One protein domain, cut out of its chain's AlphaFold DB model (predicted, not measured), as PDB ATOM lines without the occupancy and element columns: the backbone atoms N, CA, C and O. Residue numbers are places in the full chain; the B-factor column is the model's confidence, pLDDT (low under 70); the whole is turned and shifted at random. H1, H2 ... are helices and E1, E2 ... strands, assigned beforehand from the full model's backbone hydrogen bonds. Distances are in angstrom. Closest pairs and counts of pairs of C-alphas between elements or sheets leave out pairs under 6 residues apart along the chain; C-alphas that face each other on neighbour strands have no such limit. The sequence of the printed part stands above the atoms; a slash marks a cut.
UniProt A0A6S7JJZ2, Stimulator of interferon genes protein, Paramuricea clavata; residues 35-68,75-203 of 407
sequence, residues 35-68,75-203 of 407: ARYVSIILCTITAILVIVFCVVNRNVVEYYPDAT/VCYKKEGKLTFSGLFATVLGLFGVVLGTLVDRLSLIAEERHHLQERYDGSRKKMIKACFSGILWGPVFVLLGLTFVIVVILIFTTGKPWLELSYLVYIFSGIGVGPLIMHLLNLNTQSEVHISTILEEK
ATOM      1  N   ALA A  35      77.630 146.603  45.444       81.25
ATOM      2  CA  ALA A  35      76.676 145.495  45.367       81.25
ATOM      3  C   ALA A  35      75.221 145.978  45.228       81.25
ATOM      4  O   ALA A  35      74.450 145.401  44.467       81.25
ATOM      5  N   ARG A  36      74.862 147.088  45.889       80.31
ATOM      6  CA  ARG A  36      73.526 147.685  45.773       80.31
ATOM      7  C   ARG A  36      73.254 148.185  44.354       80.31
ATOM      8  O   ARG A  36      72.166 147.962  43.844       80.31
ATOM      9  N   TYR A  37      74.236 148.816  43.710       81.50
ATOM     10  CA  TYR A  37      74.093 149.270  42.323       81.50
ATOM     11  C   TYR A  37      73.929 148.101  41.354       81.50
ATOM     12  O   TYR A  37      73.024 148.128  40.527       81.50
ATOM     13  N   VAL A  38      74.752 147.058  41.493       88.00
ATOM     14  CA  VAL A  38      74.650 145.850  40.659       88.00
ATOM     15  C   VAL A  38      73.285 145.184  40.833       88.00
ATOM     16  O   VAL A  38      72.635 144.860  39.844       88.00
ATOM     17  N   SER A  39      72.813 145.044  42.076       86.19
ATOM     18  CA  SER A  39      71.489 144.487  42.367       86.19
ATOM     19  C   SER A  39      70.365 145.319  41.748       86.19
ATOM     20  O   SER A  39      69.478 144.746  41.124       86.19
ATOM     21  N   ILE A  40      70.415 146.653  41.846       85.44
ATOM     22  CA  ILE A  40      69.408 147.527  41.226       85.44
ATOM     23  C   ILE A  40      69.376 147.322  39.709       85.44
ATOM     24  O   ILE A  40      68.295 147.146  39.162       85.44
ATOM     25  N   ILE A  41      70.534 147.301  39.045       88.81
ATOM     26  CA  ILE A  41      70.619 147.116  37.587       88.81
ATOM     27  C   ILE A  41      70.068 145.748  37.171       88.81
ATOM     28  O   ILE A  41      69.303 145.648  36.216       88.81
ATOM     29  N   LEU A  42      70.429 144.683  37.890       90.81
ATOM     30  CA  LEU A  42      69.945 143.343  37.568       90.81
ATOM     31  C   LEU A  42      68.423 143.251  37.751       90.81
ATOM     32  O   LEU A  42      67.717 142.794  36.853       90.81
ATOM     33  N   CYS A  43      67.907 143.756  38.875       87.25
ATOM     34  CA  CYS A  43      66.477 143.754  39.167       87.25
ATOM     35  C   CYS A  43      65.670 144.592  38.164       87.25
ATOM     36  O   CYS A  43      64.568 144.187  37.795       87.25
ATOM     37  N   THR A  44      66.187 145.736  37.697       86.44
ATOM     38  CA  THR A  44      65.487 146.548  36.689       86.44
ATOM     39  C   THR A  44      65.423 145.841  35.340       86.44
ATOM     40  O   THR A  44      64.363 145.846  34.718       86.44
ATOM     41  N   ILE A  45      66.500 145.174  34.914       91.00
ATOM     42  CA  ILE A  45      66.509 144.375  33.679       91.00
ATOM     43  C   ILE A  45      65.467 143.255  33.764       91.00
ATOM     44  O   ILE A  45      64.638 143.117  32.865       91.00
ATOM     45  N   THR A  46      65.452 142.488  34.858       87.75
ATOM     46  CA  THR A  46      64.476 141.405  35.043       87.75
ATOM     47  C   THR A  46      63.041 141.932  35.082       87.75
ATOM     48  O   THR A  46      62.165 141.352  34.443       87.75
ATOM     49  N   ALA A  47      62.787 143.054  35.762       85.25
ATOM     50  CA  ALA A  47      61.461 143.666  35.803       85.25
ATOM     51  C   ALA A  47      60.978 144.095  34.405       85.25
ATOM     52  O   ALA A  47      59.833 143.826  34.043       85.25
ATOM     53  N   ILE A  48      61.855 144.697  33.592       87.12
ATOM     54  CA  ILE A  48      61.538 145.071  32.207       87.12
ATOM     55  C   ILE A  48      61.202 143.827  31.379       87.12
ATOM     56  O   ILE A  48      60.201 143.832  30.666       87.12
ATOM     57  N   LEU A  49      61.979 142.746  31.502       88.19
ATOM     58  CA  LEU A  49      61.715 141.495  30.783       88.19
ATOM     59  C   LEU A  49      60.348 140.898  31.137       88.19
ATOM     60  O   LEU A  49      59.613 140.489  30.240       88.19
ATOM     61  N   VAL A  50      59.976 140.897  32.420       84.62
ATOM     62  CA  VAL A  50      58.656 140.425  32.870       84.62
ATOM     63  C   VAL A  50      57.536 141.288  32.286       84.62
ATOM     64  O   VAL A  50      56.545 140.750  31.792       84.62
ATOM     65  N   ILE A  51      57.696 142.615  32.287       82.62
ATOM     66  CA  ILE A  51      56.710 143.537  31.706       82.62
ATOM     67  C   ILE A  51      56.564 143.287  30.201       82.62
ATOM     68  O   ILE A  51      55.444 143.139  29.716       82.62
ATOM     69  N   VAL A  52      57.677 143.182  29.468       85.50
ATOM     70  CA  VAL A  52      57.673 142.898  28.024       85.50
ATOM     71  C   VAL A  52      56.982 141.567  27.741       85.50
ATOM     72  O   VAL A  52      56.096 141.518  26.891       85.50
ATOM     73  N   PHE A  53      57.304 140.510  28.490       83.38
ATOM     74  CA  PHE A  53      56.660 139.205  28.348       83.38
ATOM     75  C   PHE A  53      55.143 139.280  28.570       83.38
ATOM     76  O   PHE A  53      54.367 138.728  27.788       83.38
ATOM     77  N   CYS A  54      54.701 140.013  29.595       78.69
ATOM     78  CA  CYS A  54      53.278 140.197  29.865       78.69
ATOM     79  C   CYS A  54      52.567 141.010  28.770       78.69
ATOM     80  O   CYS A  54      51.410 140.731  28.462       78.69
ATOM     81  N   VAL A  55      53.238 141.998  28.169       78.19
ATOM     82  CA  VAL A  55      52.683 142.807  27.069       78.19
ATOM     83  C   VAL A  55      52.605 142.007  25.769       78.19
ATOM     84  O   VAL A  55      51.605 142.108  25.061       78.19
ATOM     85  N   VAL A  56      53.620 141.198  25.456       79.94
ATOM     86  CA  VAL A  56      53.641 140.350  24.251       79.94
ATOM     87  C   VAL A  56      52.528 139.300  24.304       79.94
ATOM     88  O   VAL A  56      51.827 139.101  23.314       79.94
ATOM     89  N   ASN A  57      52.284 138.708  25.475       71.44
ATOM     90  CA  ASN A  57      51.283 137.652  25.667       71.44
ATOM     91  C   ASN A  57      49.872 138.167  26.027       71.44
ATOM     92  O   ASN A  57      49.053 137.417  26.551       71.44
ATOM     93  N   ARG A  58      49.560 139.442  25.755       69.38
ATOM     94  CA  ARG A  58      48.271 140.068  26.128       69.38
ATOM     95  C   ARG A  58      47.059 139.606  25.304       69.38
ATOM     96  O   ARG A  58      45.924 139.914  25.663       69.38
ATOM     97  N   ASN A  59      47.295 138.937  24.179       65.62
ATOM     98  CA  ASN A  59      46.253 138.537  23.240       65.62
ATOM     99  C   ASN A  59      45.932 137.055  23.432       65.62
ATOM    100  O   ASN A  59      46.735 136.204  23.052       65.62
ATOM    101  N   VAL A  60      44.748 136.751  23.962       65.31
ATOM    102  CA  VAL A  60      44.206 135.390  23.952       65.31
ATOM    103  C   VAL A  60      43.096 135.337  22.914       65.31
ATOM    104  O   VAL A  60      42.215 136.196  22.852       65.31
ATOM    105  N   VAL A  61      43.187 134.343  22.039       63.22
ATOM    106  CA  VAL A  61      42.177 134.082  21.019       63.22
ATOM    107  C   VAL A  61      41.216 133.047  21.586       63.22
ATOM    108  O   VAL A  61      41.611 131.901  21.789       63.22
ATOM    109  N   GLU A  62      39.972 133.447  21.835       66.94
ATOM    110  CA  GLU A  62      38.904 132.526  22.222       66.94
ATOM    111  C   GLU A  62      38.072 132.172  20.981       66.94
ATOM    112  O   GLU A  62      37.753 133.026  20.147       66.94
ATOM    113  N   TYR A  63      37.758 130.884  20.843       67.31
ATOM    114  CA  TYR A  63      36.938 130.350  19.761       67.31
ATOM    115  C   TYR A  63      35.553 130.028  20.315       67.31
ATOM    116  O   TYR A  63      35.410 129.126  21.139       67.31
ATOM    117  N   TYR A  64      34.532 130.745  19.850       68.69
ATOM    118  CA  TYR A  64      33.141 130.485  20.222       68.69
ATOM    119  C   TYR A  64      32.430 129.751  19.080       68.69
ATOM    120  O   TYR A  64      32.630 130.124  17.924       68.69
ATOM    121  N   PRO A  65      31.613 128.717  19.351       66.56
ATOM    122  CA  PRO A  65      30.825 128.068  18.308       66.56
ATOM    123  C   PRO A  65      29.813 129.069  17.736       66.56
ATOM    124  O   PRO A  65      29.036 129.672  18.478       66.56
ATOM    125  N   ASP A  66      29.841 129.275  16.420       66.69
ATOM    126  CA  ASP A  66      28.959 130.225  15.747       66.69
ATOM    127  C   ASP A  66      27.537 129.649  15.658       66.69
ATOM    128  O   ASP A  66      27.251 128.720  14.901       66.69
ATOM    129  N   ALA A  67      26.628 130.192  16.469       61.78
ATOM    130  CA  ALA A  67      25.248 129.721  16.549       61.78
ATOM    131  C   ALA A  67      24.396 130.100  15.322       61.78
ATOM    132  O   ALA A  67      23.281 129.589  15.187       61.78
ATOM    133  N   THR A  68      24.887 130.978  14.438       59.16
ATOM    134  CA  THR A  68      24.106 131.523  13.313       59.16
ATOM    135  C   THR A  68      24.221 130.719  12.018       59.16
ATOM    136  O   THR A  68      23.372 130.863  11.139       59.16
ATOM    137  N   VAL A  75      31.305 122.395  12.427       63.81
ATOM    138  CA  VAL A  75      31.091 123.448  13.435       63.81
ATOM    139  C   VAL A  75      32.016 124.621  13.108       63.81
ATOM    140  O   VAL A  75      33.233 124.509  13.250       63.81
ATOM    141  N   CYS A  76      31.455 125.743  12.657       61.28
ATOM    142  CA  CYS A  76      32.207 126.981  12.461       61.28
ATOM    143  C   CYS A  76      32.471 127.658  13.814       61.28
ATOM    144  O   CYS A  76      31.556 127.832  14.620       61.28
ATOM    145  N   TYR A  77      33.719 128.063  14.060       72.44
ATOM    146  CA  TYR A  77      34.101 128.828  15.247       72.44
ATOM    147  C   TYR A  77      34.349 130.289  14.875       72.44
ATOM    148  O   TYR A  77      35.139 130.585  13.978       72.44
ATOM    149  N   LYS A  78      33.723 131.212  15.605       72.00
ATOM    150  CA  LYS A  78      34.010 132.641  15.512       72.00
ATOM    151  C   LYS A  78      35.252 132.953  16.346       72.00
ATOM    152  O   LYS A  78      35.301 132.666  17.543       72.00
ATOM    153  N   LYS A  79      36.261 133.534  15.695       69.81
ATOM    154  CA  LYS A  79      37.486 134.020  16.334       69.81
ATOM    155  C   LYS A  79      37.230 135.413  16.903       69.81
ATOM    156  O   LYS A  79      37.166 136.371  16.135       69.81
ATOM    157  N   GLU A  80      37.131 135.544  18.222       61.53
ATOM    158  CA  GLU A  80      37.140 136.857  18.877       61.53
ATOM    159  C   GLU A  80      38.459 137.046  19.634       61.53
ATOM    160  O   GLU A  80      38.883 136.214  20.438       61.53
ATOM    161  N   GLY A  81      39.168 138.132  19.317       54.56
ATOM    162  CA  GLY A  81      40.385 138.505  20.029       54.56
ATOM    163  C   GLY A  81      40.014 139.196  21.331       54.56
ATOM    164  O   GLY A  81      39.533 140.328  21.299       54.56
ATOM    165  N   LYS A  82      40.251 138.542  22.469       60.72
ATOM    166  CA  LYS A  82      40.039 139.144  23.784       60.72
ATOM    167  C   LYS A  82      41.367 139.676  24.304       60.72
ATOM    168  O   LYS A  82      42.361 138.953  24.397       60.72
ATOM    169  N   LEU A  83      41.392 140.963  24.636       54.56
ATOM    170  CA  LEU A  83      42.549 141.576  25.272       54.56
ATOM    171  C   LEU A  83      42.534 141.183  26.755       54.56
ATOM    172  O   LEU A  83      41.750 141.717  27.537       54.56
ATOM    173  N   THR A  84      43.358 140.213  27.144       62.09
ATOM    174  CA  THR A  84      43.409 139.712  28.522       62.09
ATOM    175  C   THR A  84      44.693 140.178  29.192       62.09
ATOM    176  O   THR A  84      45.772 139.641  28.952       62.09
ATOM    177  N   PHE A  85      44.584 141.140  30.107       64.12
ATOM    178  CA  PHE A  85      45.705 141.622  30.926       64.12
ATOM    179  C   PHE A  85      46.065 140.684  32.096       64.12
ATOM    180  O   PHE A  85      46.661 141.115  33.083       64.12
ATOM    181  N   SER A  86      45.723 139.394  32.006       68.75
ATOM    182  CA  SER A  86      45.802 138.438  33.121       68.75
ATOM    183  C   SER A  86      47.210 138.301  33.716       68.75
ATOM    184  O   SER A  86      47.343 138.150  34.927       68.75
ATOM    185  N   GLY A  87      48.267 138.392  32.898       70.31
ATOM    186  CA  GLY A  87      49.656 138.325  33.375       70.31
ATOM    187  C   GLY A  87      50.090 139.560  34.177       70.31
ATOM    188  O   GLY A  87      50.630 139.434  35.276       70.31
ATOM    189  N   LEU A  88      49.790 140.768  33.678       73.75
ATOM    190  CA  LEU A  88      50.048 142.015  34.419       73.75
ATOM    191  C   LEU A  88      49.226 142.073  35.712       73.75
ATOM    192  O   LEU A  88      49.700 142.537  36.743       73.75
ATOM    193  N   PHE A  89      48.006 141.544  35.679       76.50
ATOM    194  CA  PHE A  89      47.154 141.463  36.854       76.50
ATOM    195  C   PHE A  89      47.719 140.529  37.932       76.50
ATOM    196  O   PHE A  89      47.888 140.939  39.081       76.50
ATOM    197  N   ALA A  90      48.073 139.296  37.557       77.94
ATOM    198  CA  ALA A  90      48.642 138.312  38.476       77.94
ATOM    199  C   ALA A  90      49.965 138.796  39.090       77.94
ATOM    200  O   ALA A  90      50.198 138.615  40.282       77.94
ATOM    201  N   THR A  91      50.811 139.463  38.299       80.19
ATOM    202  CA  THR A  91      52.077 140.029  38.790       80.19
ATOM    203  C   THR A  91      51.862 141.165  39.790       80.19
ATOM    204  O   THR A  91      52.507 141.167  40.837       80.19
ATOM    205  N   VAL A  92      50.928 142.091  39.541       82.81
ATOM    206  CA  VAL A  92      50.619 143.168  40.498       82.81
ATOM    207  C   VAL A  92      49.998 142.620  41.788       82.81
ATOM    208  O   VAL A  92      50.398 143.037  42.875       82.81
ATOM    209  N   LEU A  93      49.082 141.649  41.697       82.19
ATOM    210  CA  LEU A  93      48.517 140.982  42.876       82.19
ATOM    211  C   LEU A  93      49.560 140.179  43.660       82.19
ATOM    212  O   LEU A  93      49.553 140.204  44.888       82.19
ATOM    213  N   GLY A  94      50.473 139.494  42.972       83.81
ATOM    214  CA  GLY A  94      51.579 138.775  43.603       83.81
ATOM    215  C   GLY A  94      52.525 139.720  44.344       83.81
ATOM    216  O   GLY A  94      52.846 139.481  45.507       83.81
ATOM    217  N   LEU A  95      52.908 140.843  43.721       84.56
ATOM    218  CA  LEU A  95      53.715 141.886  44.367       84.56
ATOM    219  C   LEU A  95      53.009 142.471  45.593       84.56
ATOM    220  O   LEU A  95      53.637 142.678  46.630       84.56
ATOM    221  N   PHE A  96      51.700 142.701  45.494       86.25
ATOM    222  CA  PHE A  96      50.888 143.145  46.621       86.25
ATOM    223  C   PHE A  96      50.877 142.126  47.763       86.25
ATOM    224  O   PHE A  96      51.088 142.500  48.915       86.25
ATOM    225  N   GLY A  97      50.707 140.840  47.442       85.94
ATOM    226  CA  GLY A  97      50.778 139.744  48.404       85.94
ATOM    227  C   GLY A  97      52.124 139.689  49.125       85.94
ATOM    228  O   GLY A  97      52.148 139.563  50.345       85.94
ATOM    229  N   VAL A  98      53.239 139.866  48.405       86.12
ATOM    230  CA  VAL A  98      54.584 139.930  49.006       86.12
ATOM    231  C   VAL A  98      54.711 141.122  49.956       86.12
ATOM    232  O   VAL A  98      55.184 140.957  51.081       86.12
ATOM    233  N   VAL A  99      54.260 142.317  49.557       87.25
ATOM    234  CA  VAL A  99      54.303 143.503  50.430       87.25
ATOM    235  C   VAL A  99      53.446 143.296  51.679       87.25
ATOM    236  O   VAL A  99      53.923 143.555  52.784       87.25
ATOM    237  N   LEU A 100      52.228 142.767  51.545       86.06
ATOM    238  CA  LEU A 100      51.394 142.424  52.698       86.06
ATOM    239  C   LEU A 100      52.058 141.378  53.600       86.06
ATOM    240  O   LEU A 100      52.054 141.555  54.814       86.06
ATOM    241  N   GLY A 101      52.683 140.345  53.029       85.62
ATOM    242  CA  GLY A 101      53.450 139.350  53.783       85.62
ATOM    243  C   GLY A 101      54.564 139.988  54.615       85.62
ATOM    244  O   GLY A 101      54.679 139.710  55.805       85.62
ATOM    245  N   THR A 102      55.321 140.932  54.041       84.12
ATOM    246  CA  THR A 102      56.342 141.672  54.806       84.12
ATOM    247  C   THR A 102      55.752 142.551  55.909       84.12
ATOM    248  O   THR A 102      56.385 142.727  56.944       84.12
ATOM    249  N   LEU A 103      54.544 143.099  55.730       87.19
ATOM    250  CA  LEU A 103      53.862 143.861  56.780       87.19
ATOM    251  C   LEU A 103      53.379 142.949  57.911       87.19
ATOM    252  O   LEU A 103      53.499 143.330  59.074       87.19
ATOM    253  N   VAL A 104      52.887 141.749  57.591       86.44
ATOM    254  CA  VAL A 104      52.513 140.729  58.584       86.44
ATOM    255  C   VAL A 104      53.732 140.291  59.398       86.44
ATOM    256  O   VAL A 104      53.643 140.223  60.621       86.44
ATOM    257  N   ASP A 105      54.889 140.113  58.760       84.00
ATOM    258  CA  ASP A 105      56.157 139.843  59.453       84.00
ATOM    259  C   ASP A 105      56.584 141.003  60.381       84.00
ATOM    260  O   ASP A 105      57.093 140.803  61.477       84.00
ATOM    261  N   ARG A 106      56.302 142.267  60.032       86.19
ATOM    262  CA  ARG A 106      56.522 143.377  60.984       86.19
ATOM    263  C   ARG A 106      55.532 143.378  62.146       86.19
ATOM    264  O   ARG A 106      55.868 143.874  63.221       86.19
ATOM    265  N   LEU A 107      54.326 142.846  61.954       86.69
ATOM    266  CA  LEU A 107      53.343 142.707  63.028       86.69
ATOM    267  C   LEU A 107      53.728 141.591  64.008       86.69
ATOM    268  O   LEU A 107      53.497 141.763  65.205       86.69
ATOM    269  N   SER A 108      54.356 140.503  63.550       84.94
ATOM    270  CA  SER A 108      54.900 139.481  64.459       84.94
ATOM    271  C   SER A 108      56.036 140.048  65.319       84.94
ATOM    272  O   SER A 108      56.028 139.841  66.530       84.94
ATOM    273  N   LEU A 109      56.921 140.879  64.753       85.12
ATOM    274  CA  LEU A 109      57.943 141.596  65.535       85.12
ATOM    275  C   LEU A 109      57.335 142.530  66.592       85.12
ATOM    276  O   LEU A 109      57.866 142.657  67.690       85.12
ATOM    277  N   ILE A 110      56.203 143.173  66.292       88.56
ATOM    278  CA  ILE A 110      55.480 143.990  67.278       88.56
ATOM    279  C   ILE A 110      54.956 143.134  68.433       88.56
ATOM    280  O   ILE A 110      54.905 143.623  69.563       88.56
ATOM    281  N   ALA A 111      54.546 141.891  68.167       86.88
ATOM    282  CA  ALA A 111      54.100 140.980  69.214       86.88
ATOM    283  C   ALA A 111      55.248 140.644  70.176       86.88
ATOM    284  O   ALA A 111      55.056 140.727  71.386       86.88
ATOM    285  N   GLU A 112      56.441 140.367  69.647       87.69
ATOM    286  CA  GLU A 112      57.643 140.109  70.447       87.69
ATOM    287  C   GLU A 112      58.100 141.363  71.218       87.69
ATOM    288  O   GLU A 112      58.214 141.347  72.442       87.69
ATOM    289  N   GLU A 113      58.254 142.505  70.539       88.56
ATOM    290  CA  GLU A 113      58.734 143.754  71.157       88.56
ATOM    291  C   GLU A 113      57.750 144.360  72.170       88.56
ATOM    292  O   GLU A 113      58.133 145.191  72.999       88.56
ATOM    293  N   ARG A 114      56.481 143.928  72.169       87.44
ATOM    294  CA  ARG A 114      55.506 144.337  73.186       87.44
ATOM    295  C   ARG A 114      55.936 143.921  74.591       87.44
ATOM    296  O   ARG A 114      55.644 144.664  75.530       87.44
ATOM    297  N   HIS A 115      56.623 142.787  74.733       85.94
ATOM    298  CA  HIS A 115      57.147 142.327  76.021       85.94
ATOM    299  C   HIS A 115      58.254 143.251  76.551       85.94
ATOM    300  O   HIS A 115      58.334 143.478  77.752       85.94
ATOM    301  N   HIS A 116      59.000 143.911  75.663       82.62
ATOM    302  CA  HIS A 116      60.097 144.816  76.016       82.62
ATOM    303  C   HIS A 116      59.715 146.307  75.975       82.62
ATOM    304  O   HIS A 116      60.581 147.191  75.955       82.62
ATOM    305  N   LEU A 117      58.413 146.625  75.973       82.25
ATOM    306  CA  LEU A 117      57.917 147.998  75.827       82.25
ATOM    307  C   LEU A 117      58.462 148.944  76.909       82.25
ATOM    308  O   LEU A 117      58.794 150.097  76.614       82.25
ATOM    309  N   GLN A 118      58.543 148.475  78.155       77.56
ATOM    310  CA  GLN A 118      59.028 149.283  79.276       77.56
ATOM    311  C   GLN A 118      60.554 149.438  79.254       77.56
ATOM    312  O   GLN A 118      61.062 150.549  79.406       77.56
ATOM    313  N   GLU A 119      61.284 148.358  78.981       72.50
ATOM    314  CA  GLU A 119      62.749 148.296  79.071       72.50
ATOM    315  C   GLU A 119      63.456 149.030  77.916       72.50
ATOM    316  O   GLU A 119      64.446 149.756  78.109       72.50
ATOM    317  N   ARG A 120      62.938 148.863  76.689       75.31
ATOM    318  CA  ARG A 120      63.571 149.362  75.457       75.31
ATOM    319  C   ARG A 120      62.988 150.679  74.958       75.31
ATOM    320  O   ARG A 120      63.727 151.475  74.378       75.31
ATOM    321  N   TYR A 121      61.699 150.934  75.191       78.88
ATOM    322  CA  TYR A 121      60.976 152.069  74.594       78.88
ATOM    323  C   TYR A 121      60.364 153.046  75.610       78.88
ATOM    324  O   TYR A 121      59.581 153.919  75.214       78.88
ATOM    325  N   ASP A 122      60.721 152.924  76.894       75.00
ATOM    326  CA  ASP A 122      60.230 153.760  78.001       75.00
ATOM    327  C   ASP A 122      58.689 153.814  78.069       75.00
ATOM    328  O   ASP A 122      58.092 154.878  78.241       75.00
ATOM    329  N   GLY A 123      58.013 152.692  77.801       79.25
ATOM    330  CA  GLY A 123      56.548 152.610  77.808       79.25
ATOM    331  C   GLY A 123      55.861 153.193  76.560       79.25
ATOM    332  O   GLY A 123      54.638 153.106  76.416       79.25
ATOM    333  N   SER A 124      56.607 153.777  75.614       83.19
ATOM    334  CA  SER A 124      56.027 154.486  74.468       83.19
ATOM    335  C   SER A 124      55.724 153.570  73.278       83.19
ATOM    336  O   SER A 124      56.590 153.262  72.455       83.19
ATOM    337  N   ARG A 125      54.441 153.228  73.095       84.94
ATOM    338  CA  ARG A 125      53.974 152.399  71.962       84.94
ATOM    339  C   ARG A 125      54.292 153.005  70.592       84.94
ATOM    340  O   ARG A 125      54.603 152.280  69.654       84.94
ATOM    341  N   LYS A 126      54.257 154.338  70.466       85.38
ATOM    342  CA  LYS A 126      54.587 155.031  69.207       85.38
ATOM    343  C   LYS A 126      56.057 154.842  68.826       85.38
ATOM    344  O   LYS A 126      56.344 154.644  67.649       85.38
ATOM    345  N   LYS A 127      56.974 154.885  69.802       83.94
ATOM    346  CA  LYS A 127      58.405 154.638  69.564       83.94
ATOM    347  C   LYS A 127      58.642 153.188  69.129       83.94
ATOM    348  O   LYS A 127      59.343 152.983  68.145       83.94
ATOM    349  N   MET A 128      57.999 152.229  69.799       88.44
ATOM    350  CA  MET A 128      58.081 150.800  69.469       88.44
ATOM    351  C   MET A 128      57.585 150.508  68.046       88.44
ATOM    352  O   MET A 128      58.319 149.946  67.236       88.44
ATOM    353  N   ILE A 129      56.380 150.971  67.693       84.94
ATOM    354  CA  ILE A 129      55.818 150.788  66.344       84.94
ATOM    355  C   ILE A 129      56.713 151.467  65.304       84.94
ATOM    356  O   ILE A 129      57.062 150.864  64.291       84.94
ATOM    357  N   LYS A 130      57.154 152.704  65.565       86.88
ATOM    358  CA  LYS A 130      58.071 153.411  64.664       86.88
ATOM    359  C   LYS A 130      59.372 152.635  64.458       86.88
ATOM    360  O   LYS A 130      59.866 152.632  63.340       86.88
ATOM    361  N   ALA A 131      59.913 151.994  65.494       84.69
ATOM    362  CA  ALA A 131      61.121 151.181  65.395       84.69
ATOM    363  C   ALA A 131      60.894 149.915  64.551       84.69
ATOM    364  O   ALA A 131      61.678 149.658  63.639       84.69
ATOM    365  N   CYS A 132      59.785 149.199  64.762       84.69
ATOM    366  CA  CYS A 132      59.438 147.994  63.993       84.69
ATOM    367  C   CYS A 132      59.264 148.280  62.490       84.69
ATOM    368  O   CYS A 132      59.584 147.443  61.649       84.69
ATOM    369  N   PHE A 133      58.811 149.490  62.146       85.19
ATOM    370  CA  PHE A 133      58.660 149.953  60.764       85.19
ATOM    371  C   PHE A 133      59.800 150.870  60.281       85.19
ATOM    372  O   PHE A 133      59.743 151.385  59.158       85.19
ATOM    373  N   SER A 134      60.845 151.086  61.090       77.56
ATOM    374  CA  SER A 134      61.981 151.942  60.728       77.56
ATOM    375  C   SER A 134      62.857 151.238  59.690       77.56
ATOM    376  O   SER A 134      63.711 150.416  59.995       77.56
ATOM    377  N   GLY A 135      62.589 151.516  58.419       74.06
ATOM    378  CA  GLY A 135      63.256 150.860  57.291       74.06
ATOM    379  C   GLY A 135      62.340 150.667  56.090       74.06
ATOM    380  O   GLY A 135      62.827 150.517  54.972       74.06
ATOM    381  N   ILE A 136      61.022 150.744  56.293       82.56
ATOM    382  CA  ILE A 136      60.069 150.727  55.186       82.56
ATOM    383  C   ILE A 136      60.013 152.109  54.537       82.56
ATOM    384  O   ILE A 136      59.709 153.120  55.172       82.56
ATOM    385  N   LEU A 137      60.273 152.133  53.233       83.81
ATOM    386  CA  LEU A 137      59.997 153.281  52.382       83.81
ATOM    387  C   LEU A 137      58.503 153.268  52.049       83.81
ATOM    388  O   LEU A 137      58.062 152.555  51.151       83.81
ATOM    389  N   TRP A 138      57.720 154.054  52.785       84.00
ATOM    390  CA  TRP A 138      56.264 154.089  52.630       84.00
ATOM    391  C   TRP A 138      55.800 154.609  51.262       84.00
ATOM    392  O   TRP A 138      54.749 154.195  50.788       84.00
ATOM    393  N   GLY A 139      56.589 155.460  50.593       85.69
ATOM    394  CA  GLY A 139      56.262 155.989  49.262       85.69
ATOM    395  C   GLY A 139      55.962 154.888  48.231       85.69
ATOM    396  O   GLY A 139      54.831 154.809  47.757       85.69
ATOM    397  N   PRO A 140      56.921 153.992  47.922       84.88
ATOM    398  CA  PRO A 140      56.691 152.842  47.045       84.88
ATOM    399  C   PRO A 140      55.525 151.939  47.471       84.88
ATOM    400  O   PRO A 140      54.794 151.443  46.615       84.88
ATOM    401  N   VAL A 141      55.319 151.749  48.778       86.38
ATOM    402  CA  VAL A 141      54.208 150.940  49.307       86.38
ATOM    403  C   VAL A 141      52.859 151.572  48.956       86.38
ATOM    404  O   VAL A 141      51.980 150.883  48.442       86.38
ATOM    405  N   PHE A 142      52.702 152.883  49.164       86.56
ATOM    406  CA  PHE A 142      51.476 153.596  48.802       86.56
ATOM    407  C   PHE A 142      51.237 153.617  47.290       86.56
ATOM    408  O   PHE A 142      50.093 153.491  46.863       86.56
ATOM    409  N   VAL A 143      52.294 153.715  46.476       87.62
ATOM    410  CA  VAL A 143      52.177 153.625  45.010       87.62
ATOM    411  C   VAL A 143      51.653 152.252  44.585       87.62
ATOM    412  O   VAL A 143      50.733 152.178  43.772       87.62
ATOM    413  N   LEU A 144      52.179 151.164  45.156       86.25
ATOM    414  CA  LEU A 144      51.706 149.811  44.854       86.25
ATOM    415  C   LEU A 144      50.259 149.590  45.326       86.25
ATOM    416  O   LEU A 144      49.455 148.998  44.605       86.25
ATOM    417  N   LEU A 145      49.900 150.107  46.506       86.75
ATOM    418  CA  LEU A 145      48.527 150.063  47.017       86.75
ATOM    419  C   LEU A 145      47.561 150.852  46.115       86.75
ATOM    420  O   LEU A 145      46.469 150.381  45.810       86.75
ATOM    421  N   GLY A 146      47.976 152.021  45.626       86.06
ATOM    422  CA  GLY A 146      47.199 152.799  44.662       86.06
ATOM    423  C   GLY A 146      47.020 152.066  43.333       86.06
ATOM    424  O   GLY A 146      45.908 151.993  42.815       86.06
ATOM    425  N   LEU A 147      48.090 151.463  42.800       84.94
ATOM    426  CA  LEU A 147      48.044 150.714  41.541       84.94
ATOM    427  C   LEU A 147      47.120 149.493  41.642       84.94
ATOM    428  O   LEU A 147      46.290 149.273  40.765       84.94
ATOM    429  N   THR A 148      47.232 148.723  42.724       83.69
ATOM    430  CA  THR A 148      46.360 147.565  42.980       83.69
ATOM    431  C   THR A 148      44.898 147.986  43.105       83.69
ATOM    432  O   THR A 148      44.042 147.364  42.481       83.69
ATOM    433  N   PHE A 149      44.610 149.084  43.812       84.19
ATOM    434  CA  PHE A 149      43.260 149.633  43.923       84.19
ATOM    435  C   PHE A 149      42.682 150.038  42.561       84.19
ATOM    436  O   PHE A 149      41.587 149.605  42.210       84.19
ATOM    437  N   VAL A 150      43.430 150.802  41.757       84.50
ATOM    438  CA  VAL A 150      43.002 151.213  40.406       84.50
ATOM    439  C   VAL A 150      42.703 149.996  39.532       84.50
ATOM    440  O   VAL A 150      41.685 149.958  38.846       84.50
ATOM    441  N   ILE A 151      43.558 148.979  39.580       78.38
ATOM    442  CA  ILE A 151      43.389 147.760  38.790       78.38
ATOM    443  C   ILE A 151      42.156 146.962  39.242       78.38
ATOM    444  O   ILE A 151      41.404 146.484  38.394       78.38
ATOM    445  N   VAL A 152      41.910 146.839  40.551       76.19
ATOM    446  CA  VAL A 152      40.699 146.188  41.081       76.19
ATOM    447  C   VAL A 152      39.444 146.944  40.643       76.19
ATOM    448  O   VAL A 152      38.480 146.323  40.203       76.19
ATOM    449  N   VAL A 153      39.470 148.278  40.683       79.19
ATOM    450  CA  VAL A 153      38.366 149.120  40.207       79.19
ATOM    451  C   VAL A 153      38.109 148.896  38.712       79.19
ATOM    452  O   VAL A 153      36.970 148.639  38.325       79.19
ATOM    453  N   ILE A 154      39.152 148.903  37.872       76.81
ATOM    454  CA  ILE A 154      39.035 148.605  36.432       76.81
ATOM    455  C   ILE A 154      38.436 147.211  36.206       76.81
ATOM    456  O   ILE A 154      37.586 147.043  35.332       76.81
ATOM    457  N   LEU A 155      38.838 146.209  36.989       70.44
ATOM    458  CA  LEU A 155      38.307 144.851  36.871       70.44
ATOM    459  C   LEU A 155      36.805 144.804  37.174       70.44
ATOM    460  O   LEU A 155      36.051 144.215  36.401       70.44
ATOM    461  N   ILE A 156      36.366 145.461  38.250       70.81
ATOM    462  CA  ILE A 156      34.948 145.527  38.630       70.81
ATOM    463  C   ILE A 156      34.131 146.196  37.515       70.81
ATOM    464  O   ILE A 156      33.093 145.671  37.115       70.81
ATOM    465  N   PHE A 157      34.629 147.304  36.952       72.25
ATOM    466  CA  PHE A 157      33.959 148.011  35.855       72.25
ATOM    467  C   PHE A 157      33.918 147.216  34.544       72.25
ATOM    468  O   PHE A 157      32.918 147.269  33.834       72.25
ATOM    469  N   THR A 158      34.982 146.487  34.202       68.12
ATOM    470  CA  THR A 158      35.081 145.763  32.920       68.12
ATOM    471  C   THR A 158      34.382 144.410  32.932       68.12
ATOM    472  O   THR A 158      33.863 143.985  31.904       68.12
ATOM    473  N   THR A 159      34.360 143.718  34.073       66.56
ATOM    474  CA  THR A 159      33.757 142.380  34.180       66.56
ATOM    475  C   THR A 159      32.338 142.399  34.739       66.56
ATOM    476  O   THR A 159      31.639 141.395  34.618       66.56
ATOM    477  N   GLY A 160      31.899 143.505  35.356       63.41
ATOM    478  CA  GLY A 160      30.570 143.628  35.963       63.41
ATOM    479  C   GLY A 160      30.327 142.672  37.138       63.41
ATOM    480  O   GLY A 160      29.207 142.584  37.640       63.41
ATOM    481  N   LYS A 161      31.358 141.941  37.586       63.75
ATOM    482  CA  LYS A 161      31.293 141.024  38.724       63.75
ATOM    483  C   LYS A 161      31.800 141.750  39.977       63.75
ATOM    484  O   LYS A 161      32.942 142.204  39.984       63.75
ATOM    485  N   PRO A 162      30.998 141.841  41.053       58.19
ATOM    486  CA  PRO A 162      31.389 142.570  42.260       58.19
ATOM    487  C   PRO A 162      32.384 141.812  43.157       58.19
ATOM    488  O   PRO A 162      32.893 142.388  44.115       58.19
ATOM    489  N   TRP A 163      32.676 140.539  42.867       58.94
ATOM    490  CA  TRP A 163      33.502 139.675  43.717       58.94
ATOM    491  C   TRP A 163      34.834 139.336  43.044       58.94
ATOM    492  O   TRP A 163      34.863 138.942  41.877       58.94
ATOM    493  N   LEU A 164      35.932 139.440  43.804       63.91
ATOM    494  CA  LEU A 164      37.230 138.881  43.423       63.91
ATOM    495  C   LEU A 164      37.065 137.371  43.229       63.91
ATOM    496  O   LEU A 164      36.732 136.663  44.180       63.91
ATOM    497  N   GLU A 165      37.280 136.872  42.011       67.69
ATOM    498  CA  GLU A 165      37.263 135.429  41.774       67.69
ATOM    499  C   GLU A 165      38.289 134.737  42.687       67.69
ATOM    500  O   GLU A 165      39.389 135.246  42.922       67.69
ATOM    501  N   LEU A 166      37.921 133.563  43.212       68.31
ATOM    502  CA  LEU A 166      38.737 132.795  44.161       68.31
ATOM    503  C   LEU A 166      40.149 132.511  43.614       68.31
ATOM    504  O   LEU A 166      41.116 132.451  44.370       68.31
ATOM    505  N   SER A 167      40.263 132.403  42.287       71.25
ATOM    506  CA  SER A 167      41.513 132.265  41.534       71.25
ATOM    507  C   SER A 167      42.517 133.384  41.828       71.25
ATOM    508  O   SER A 167      43.722 133.140  41.845       71.25
ATOM    509  N   TYR A 168      42.047 134.600  42.115       74.38
ATOM    510  CA  TYR A 168      42.898 135.753  42.393       74.38
ATOM    511  C   TYR A 168      43.348 135.841  43.850       74.38
ATOM    512  O   TYR A 168      44.445 136.326  44.132       74.38
ATOM    513  N   LEU A 169      42.540 135.316  44.774       76.44
ATOM    514  CA  LEU A 169      42.900 135.234  46.189       76.44
ATOM    515  C   LEU A 169      44.103 134.313  46.417       76.44
ATOM    516  O   LEU A 169      44.896 134.575  47.319       76.44
ATOM    517  N   VAL A 170      44.291 133.294  45.571       81.88
ATOM    518  CA  VAL A 170      45.451 132.390  45.638       81.88
ATOM    519  C   VAL A 170      46.770 133.164  45.557       81.88
ATOM    520  O   VAL A 170      47.677 132.884  46.337       81.88
ATOM    521  N   TYR A 171      46.879 134.184  44.697       81.25
ATOM    522  CA  TYR A 171      48.105 134.988  44.583       81.25
ATOM    523  C   TYR A 171      48.379 135.817  45.844       81.25
ATOM    524  O   TYR A 171      49.524 135.915  46.287       81.25
ATOM    525  N   ILE A 172      47.328 136.370  46.454       80.50
ATOM    526  CA  ILE A 172      47.435 137.158  47.687       80.50
ATOM    527  C   ILE A 172      47.818 136.248  48.861       80.50
ATOM    528  O   ILE A 172      48.800 136.514  49.552       80.50
ATOM    529  N   PHE A 173      47.100 135.138  49.059       83.38
ATOM    530  CA  PHE A 173      47.375 134.189  50.141       83.38
ATOM    531  C   PHE A 173      48.726 133.486  49.981       83.38
ATOM    532  O   PHE A 173      49.411 133.253  50.978       83.38
ATOM    533  N   SER A 174      49.158 133.209  48.749       83.94
ATOM    534  CA  SER A 174      50.501 132.686  48.485       83.94
ATOM    535  C   SER A 174      51.587 133.679  48.908       83.94
ATOM    536  O   SER A 174      52.607 133.261  49.454       83.94
ATOM    537  N   GLY A 175      51.384 134.981  48.682       81.81
ATOM    538  CA  GLY A 175      52.336 136.020  49.079       81.81
ATOM    539  C   GLY A 175      52.369 136.290  50.588       81.81
ATOM    540  O   GLY A 175      53.440 136.537  51.132       81.81
ATOM    541  N   ILE A 176      51.220 136.206  51.269       85.31
ATOM    542  CA  ILE A 176      51.109 136.479  52.712       85.31
ATOM    543  C   ILE A 176      51.498 135.266  53.562       85.31
ATOM    544  O   ILE A 176      52.148 135.422  54.590       85.31
ATOM    545  N   GLY A 177      51.066 134.068  53.167       82.25
ATOM    546  CA  GLY A 177      51.219 132.852  53.963       82.25
ATOM    547  C   GLY A 177      52.383 131.991  53.494       82.25
ATOM    548  O   GLY A 177      53.373 131.835  54.205       82.25
ATOM    549  N   VAL A 178      52.267 131.434  52.285       82.69
ATOM    550  CA  VAL A 178      53.206 130.419  51.775       82.69
ATOM    551  C   VAL A 178      54.623 130.979  51.649       82.69
ATOM    552  O   VAL A 178      55.570 130.336  52.091       82.69
ATOM    553  N   GLY A 179      54.778 132.190  51.107       80.62
ATOM    554  CA  GLY A 179      56.079 132.842  50.947       80.62
ATOM    555  C   GLY A 179      56.839 133.007  52.272       80.62
ATOM    556  O   GLY A 179      57.907 132.412  52.421       80.62
ATOM    557  N   PRO A 180      56.310 133.762  53.253       80.94
ATOM    558  CA  PRO A 180      56.969 133.953  54.546       80.94
ATOM    559  C   PRO A 180      57.198 132.647  55.313       80.94
ATOM    560  O   PRO A 180      58.246 132.475  55.931       80.94
ATOM    561  N   LEU A 181      56.267 131.693  55.222       83.00
ATOM    562  CA  LEU A 181      56.400 130.388  55.868       83.00
ATOM    563  C   LEU A 181      57.561 129.575  55.280       83.00
ATOM    564  O   LEU A 181      58.349 129.013  56.035       83.00
ATOM    565  N   ILE A 182      57.729 129.570  53.954       82.81
ATOM    566  CA  ILE A 182      58.893 128.955  53.299       82.81
ATOM    567  C   ILE A 182      60.184 129.672  53.710       82.81
ATOM    568  O   ILE A 182      61.174 129.009  54.014       82.81
ATOM    569  N   MET A 183      60.179 131.007  53.766       82.56
ATOM    570  CA  MET A 183      61.350 131.781  54.196       82.56
ATOM    571  C   MET A 183      61.776 131.437  55.628       82.56
ATOM    572  O   MET A 183      62.974 131.384  55.904       82.56
ATOM    573  N   HIS A 184      60.818 131.181  56.520       80.00
ATOM    574  CA  HIS A 184      61.093 130.776  57.896       80.00
ATOM    575  C   HIS A 184      61.548 129.313  57.991       80.00
ATOM    576  O   HIS A 184      62.576 129.038  58.601       80.00
ATOM    577  N   LEU A 185      60.850 128.379  57.330       82.12
ATOM    578  CA  LEU A 185      61.194 126.949  57.341       82.12
ATOM    579  C   LEU A 185      62.573 126.661  56.743       82.12
ATOM    580  O   LEU A 185      63.311 125.828  57.259       82.12
ATOM    581  N   LEU A 186      62.924 127.347  55.655       80.56
ATOM    582  CA  LEU A 186      64.229 127.214  55.007       80.56
ATOM    583  C   LEU A 186      65.296 128.114  55.640       80.56
ATOM    584  O   LEU A 186      66.421 128.166  55.149       80.56
ATOM    585  N   ASN A 187      64.941 128.846  56.701       76.38
ATOM    586  CA  ASN A 187      65.806 129.797  57.389       76.38
ATOM    587  C   ASN A 187      66.447 130.843  56.451       76.38
ATOM    588  O   ASN A 187      67.516 131.379  56.718       76.38
ATOM    589  N   LEU A 188      65.785 131.171  55.337       74.12
ATOM    590  CA  LEU A 188      66.275 132.119  54.329       74.12
ATOM    591  C   LEU A 188      66.238 133.574  54.816       74.12
ATOM    592  O   LEU A 188      66.791 134.457  54.165       74.12
ATOM    593  N   ASN A 189      65.584 133.830  55.952       69.19
ATOM    594  CA  ASN A 189      65.563 135.145  56.588       69.19
ATOM    595  C   ASN A 189      66.857 135.449  57.372       69.19
ATOM    596  O   ASN A 189      67.053 136.580  57.820       69.19
ATOM    597  N   THR A 190      67.766 134.475  57.540       74.25
ATOM    598  CA  THR A 190      69.066 134.757  58.159       74.25
ATOM    599  C   THR A 190      69.905 135.644  57.259       74.25
ATOM    600  O   THR A 190      70.143 135.345  56.088       74.25
ATOM    601  N   GLN A 191      70.395 136.737  57.829       73.31
ATOM    602  CA  GLN A 191      71.338 137.605  57.148       73.31
ATOM    603  C   GLN A 191      72.673 136.873  56.979       73.31
ATOM    604  O   GLN A 191      73.196 136.297  57.929       73.31
ATOM    605  N   SER A 192      73.241 136.918  55.774       77.19
ATOM    606  CA  SER A 192      74.597 136.414  55.529       77.19
ATOM    607  C   SER A 192      75.606 137.136  56.429       77.19
ATOM    608  O   SER A 192      75.466 138.337  56.677       77.19
ATOM    609  N   GLU A 193      76.663 136.438  56.849       77.81
ATOM    610  CA  GLU A 193      77.760 137.001  57.649       77.81
ATOM    611  C   GLU A 193      78.325 138.292  57.049       77.81
ATOM    612  O   GLU A 193      78.607 139.243  57.771       77.81
ATOM    613  N   VAL A 194      78.404 138.381  55.717       77.88
ATOM    614  CA  VAL A 194      78.862 139.582  55.005       77.88
ATOM    615  C   VAL A 194      77.921 140.764  55.249       77.88
ATOM    616  O   VAL A 194      78.367 141.907  55.367       77.88
ATOM    617  N   HIS A 195      76.614 140.522  55.319       75.12
ATOM    618  CA  HIS A 195      75.629 141.563  55.590       75.12
ATOM    619  C   HIS A 195      75.686 142.005  57.052       75.12
ATOM    620  O   HIS A 195      75.752 143.205  57.317       75.12
ATOM    621  N   ILE A 196      75.761 141.042  57.975       74.00
ATOM    622  CA  ILE A 196      75.927 141.303  59.407       74.00
ATOM    623  C   ILE A 196      77.198 142.123  59.630       74.00
ATOM    624  O   ILE A 196      77.131 143.203  60.204       74.00
ATOM    625  N   SER A 197      78.340 141.699  59.089       69.62
ATOM    626  CA  SER A 197      79.604 142.419  59.235       69.62
ATOM    627  C   SER A 197      79.549 143.825  58.628       69.62
ATOM    628  O   SER A 197      80.111 144.746  59.199       69.62
ATOM    629  N   THR A 198      78.831 144.025  57.517       74.06
ATOM    630  CA  THR A 198      78.632 145.369  56.942       74.06
ATOM    631  C   THR A 198      77.826 146.252  57.888       74.06
ATOM    632  O   THR A 198      78.192 147.400  58.098       74.06
ATOM    633  N   ILE A 199      76.755 145.727  58.495       72.69
ATOM    634  CA  ILE A 199      75.965 146.465  59.491       72.69
ATOM    635  C   ILE A 199      76.822 146.793  60.715       72.69
ATOM    636  O   ILE A 199      76.720 147.891  61.257       72.69
ATOM    637  N   LEU A 200      77.656 145.854  61.156       69.50
ATOM    638  CA  LEU A 200      78.540 146.032  62.303       69.50
ATOM    639  C   LEU A 200      79.637 147.065  62.036       69.50
ATOM    640  O   LEU A 200      79.879 147.907  62.897       69.50
ATOM    641  N   GLU A 201      80.249 147.027  60.851       68.50
ATOM    642  CA  GLU A 201      81.220 148.015  60.369       68.50
ATOM    643  C   GLU A 201      80.559 149.400  60.232       68.50
ATOM    644  O   GLU A 201      81.077 150.379  60.763       68.50
ATOM    645  N   GLU A 202      79.382 149.488  59.592       68.06
ATOM    646  CA  GLU A 202      78.664 150.754  59.370       68.06
ATOM    647  C   GLU A 202      78.150 151.386  60.673       68.06
ATOM    648  O   GLU A 202      78.115 152.609  60.787       68.06
ATOM    649  N   LYS A 203      77.710 150.579  61.645       64.44
ATOM    650  CA  LYS A 203      77.077 151.077  62.877       64.44
ATOM    651  C   LYS A 203      77.992 151.075  64.109       64.44
ATOM    652  O   LYS A 203      77.537 151.500  65.166       64.44
TER     653      LYS A 203
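Overview. This is residues 35 to 68 and 75 to 203 of the 407 residues of the protein "Stimulator of interferon genes protein" of Paramuricea clavata (UniProt A0A6S7JJZ2). A long helix, H2, makes the middle of a long, loose model; H5 and H6 cross it on different sides, and H1 meets it near one end to make a V. Beyond the point of the V a ribbon of two strands, E1 and E2, adds to the length; the short helices H3 and H4 lie at the other end of H2, while residues 35 to 49 of H1 and residues 190 to 203, with H7, stick out. The printed part has 163 residues, mostly helix, with seven named helices and two antiparallel strands in the order H1, E1, E2, H2, H3, H4, H5, H6, H7. It is loose, with a radius of gyration of the C-alphas of 21.9 A, and spans 78 by 37 by 30 A.

Arrangement. Start at H1, residues 35 to 56; its residues 51 to 55 alone touch the hub, H2, residues 86 to 113, at a steep tilt of 39 degrees, opposite ways, and the closest C-alphas, of Cys 54 and Gly 87, are 5.4 A apart. Next look at E1, residues 59 to 65, antiparallel at 151 degrees to E2, residues 77 to 83, where N 78 and O 64 are 2.8 A apart and N 62 and O 80 3.3 A, within hydrogen-bond range. Past H2, H3, residues 117 to 121, touches H4, residues 125 to 132, closest at the C-alphas of Tyr 121 and Met 128, 6.0 A. H4 touches H2 at a steep tilt of 54 degrees, closest at the C-alphas of Arg 106 and Cys 132, 6.2 A. H5, residues 138 to 159, touches H2 with residues 141 to 151 alone, at a steep tilt of 44 degrees, opposite ways, closest at the C-alphas of Val 92 and Thr 148, 6.6 A. H6, residues 166 to 185, touches H2 with 34 pairs of C-alphas within 8 A, the same way at a steep tilt of 44 degrees, closest at the C-alphas of Gly 101 and Ile 176, 3.9 A. H7, residues 193 to 203, touches no helix. Every O i to N i+4 pair is within hydrogen-bond range in H1, H2, H3, H4, H5 and H7, and 12 of 16 in H6.

Along the chain. Find C-alpha 35 at (76.676, 145.495, 45.367); from there H1 runs 31.7 A. H2 covers 40.5 A from C-alpha 86 at (45.802, 138.438, 33.121), H5 31.4 A, and H6 26.7 A with a kink of 35 degrees near residue 173. H7 ends at C-alpha 203, (77.077, 151.077, 62.877).

Size, cuts and confidence. The farthest C-alphas, of Thr 68 and Glu 119, are 78.1 A apart. Residues 69 to 74 are not printed, and C-alphas 68 and 75 stand 10.7 A apart across this cut. Of the links printed whole, H5 to H6 and H6 to H7 are short and the others tight. Mean pLDDT of the printed part is 78.1; look for values under 70 at, among others, residues 58 to 68, 79 to 86 and 158 to 166.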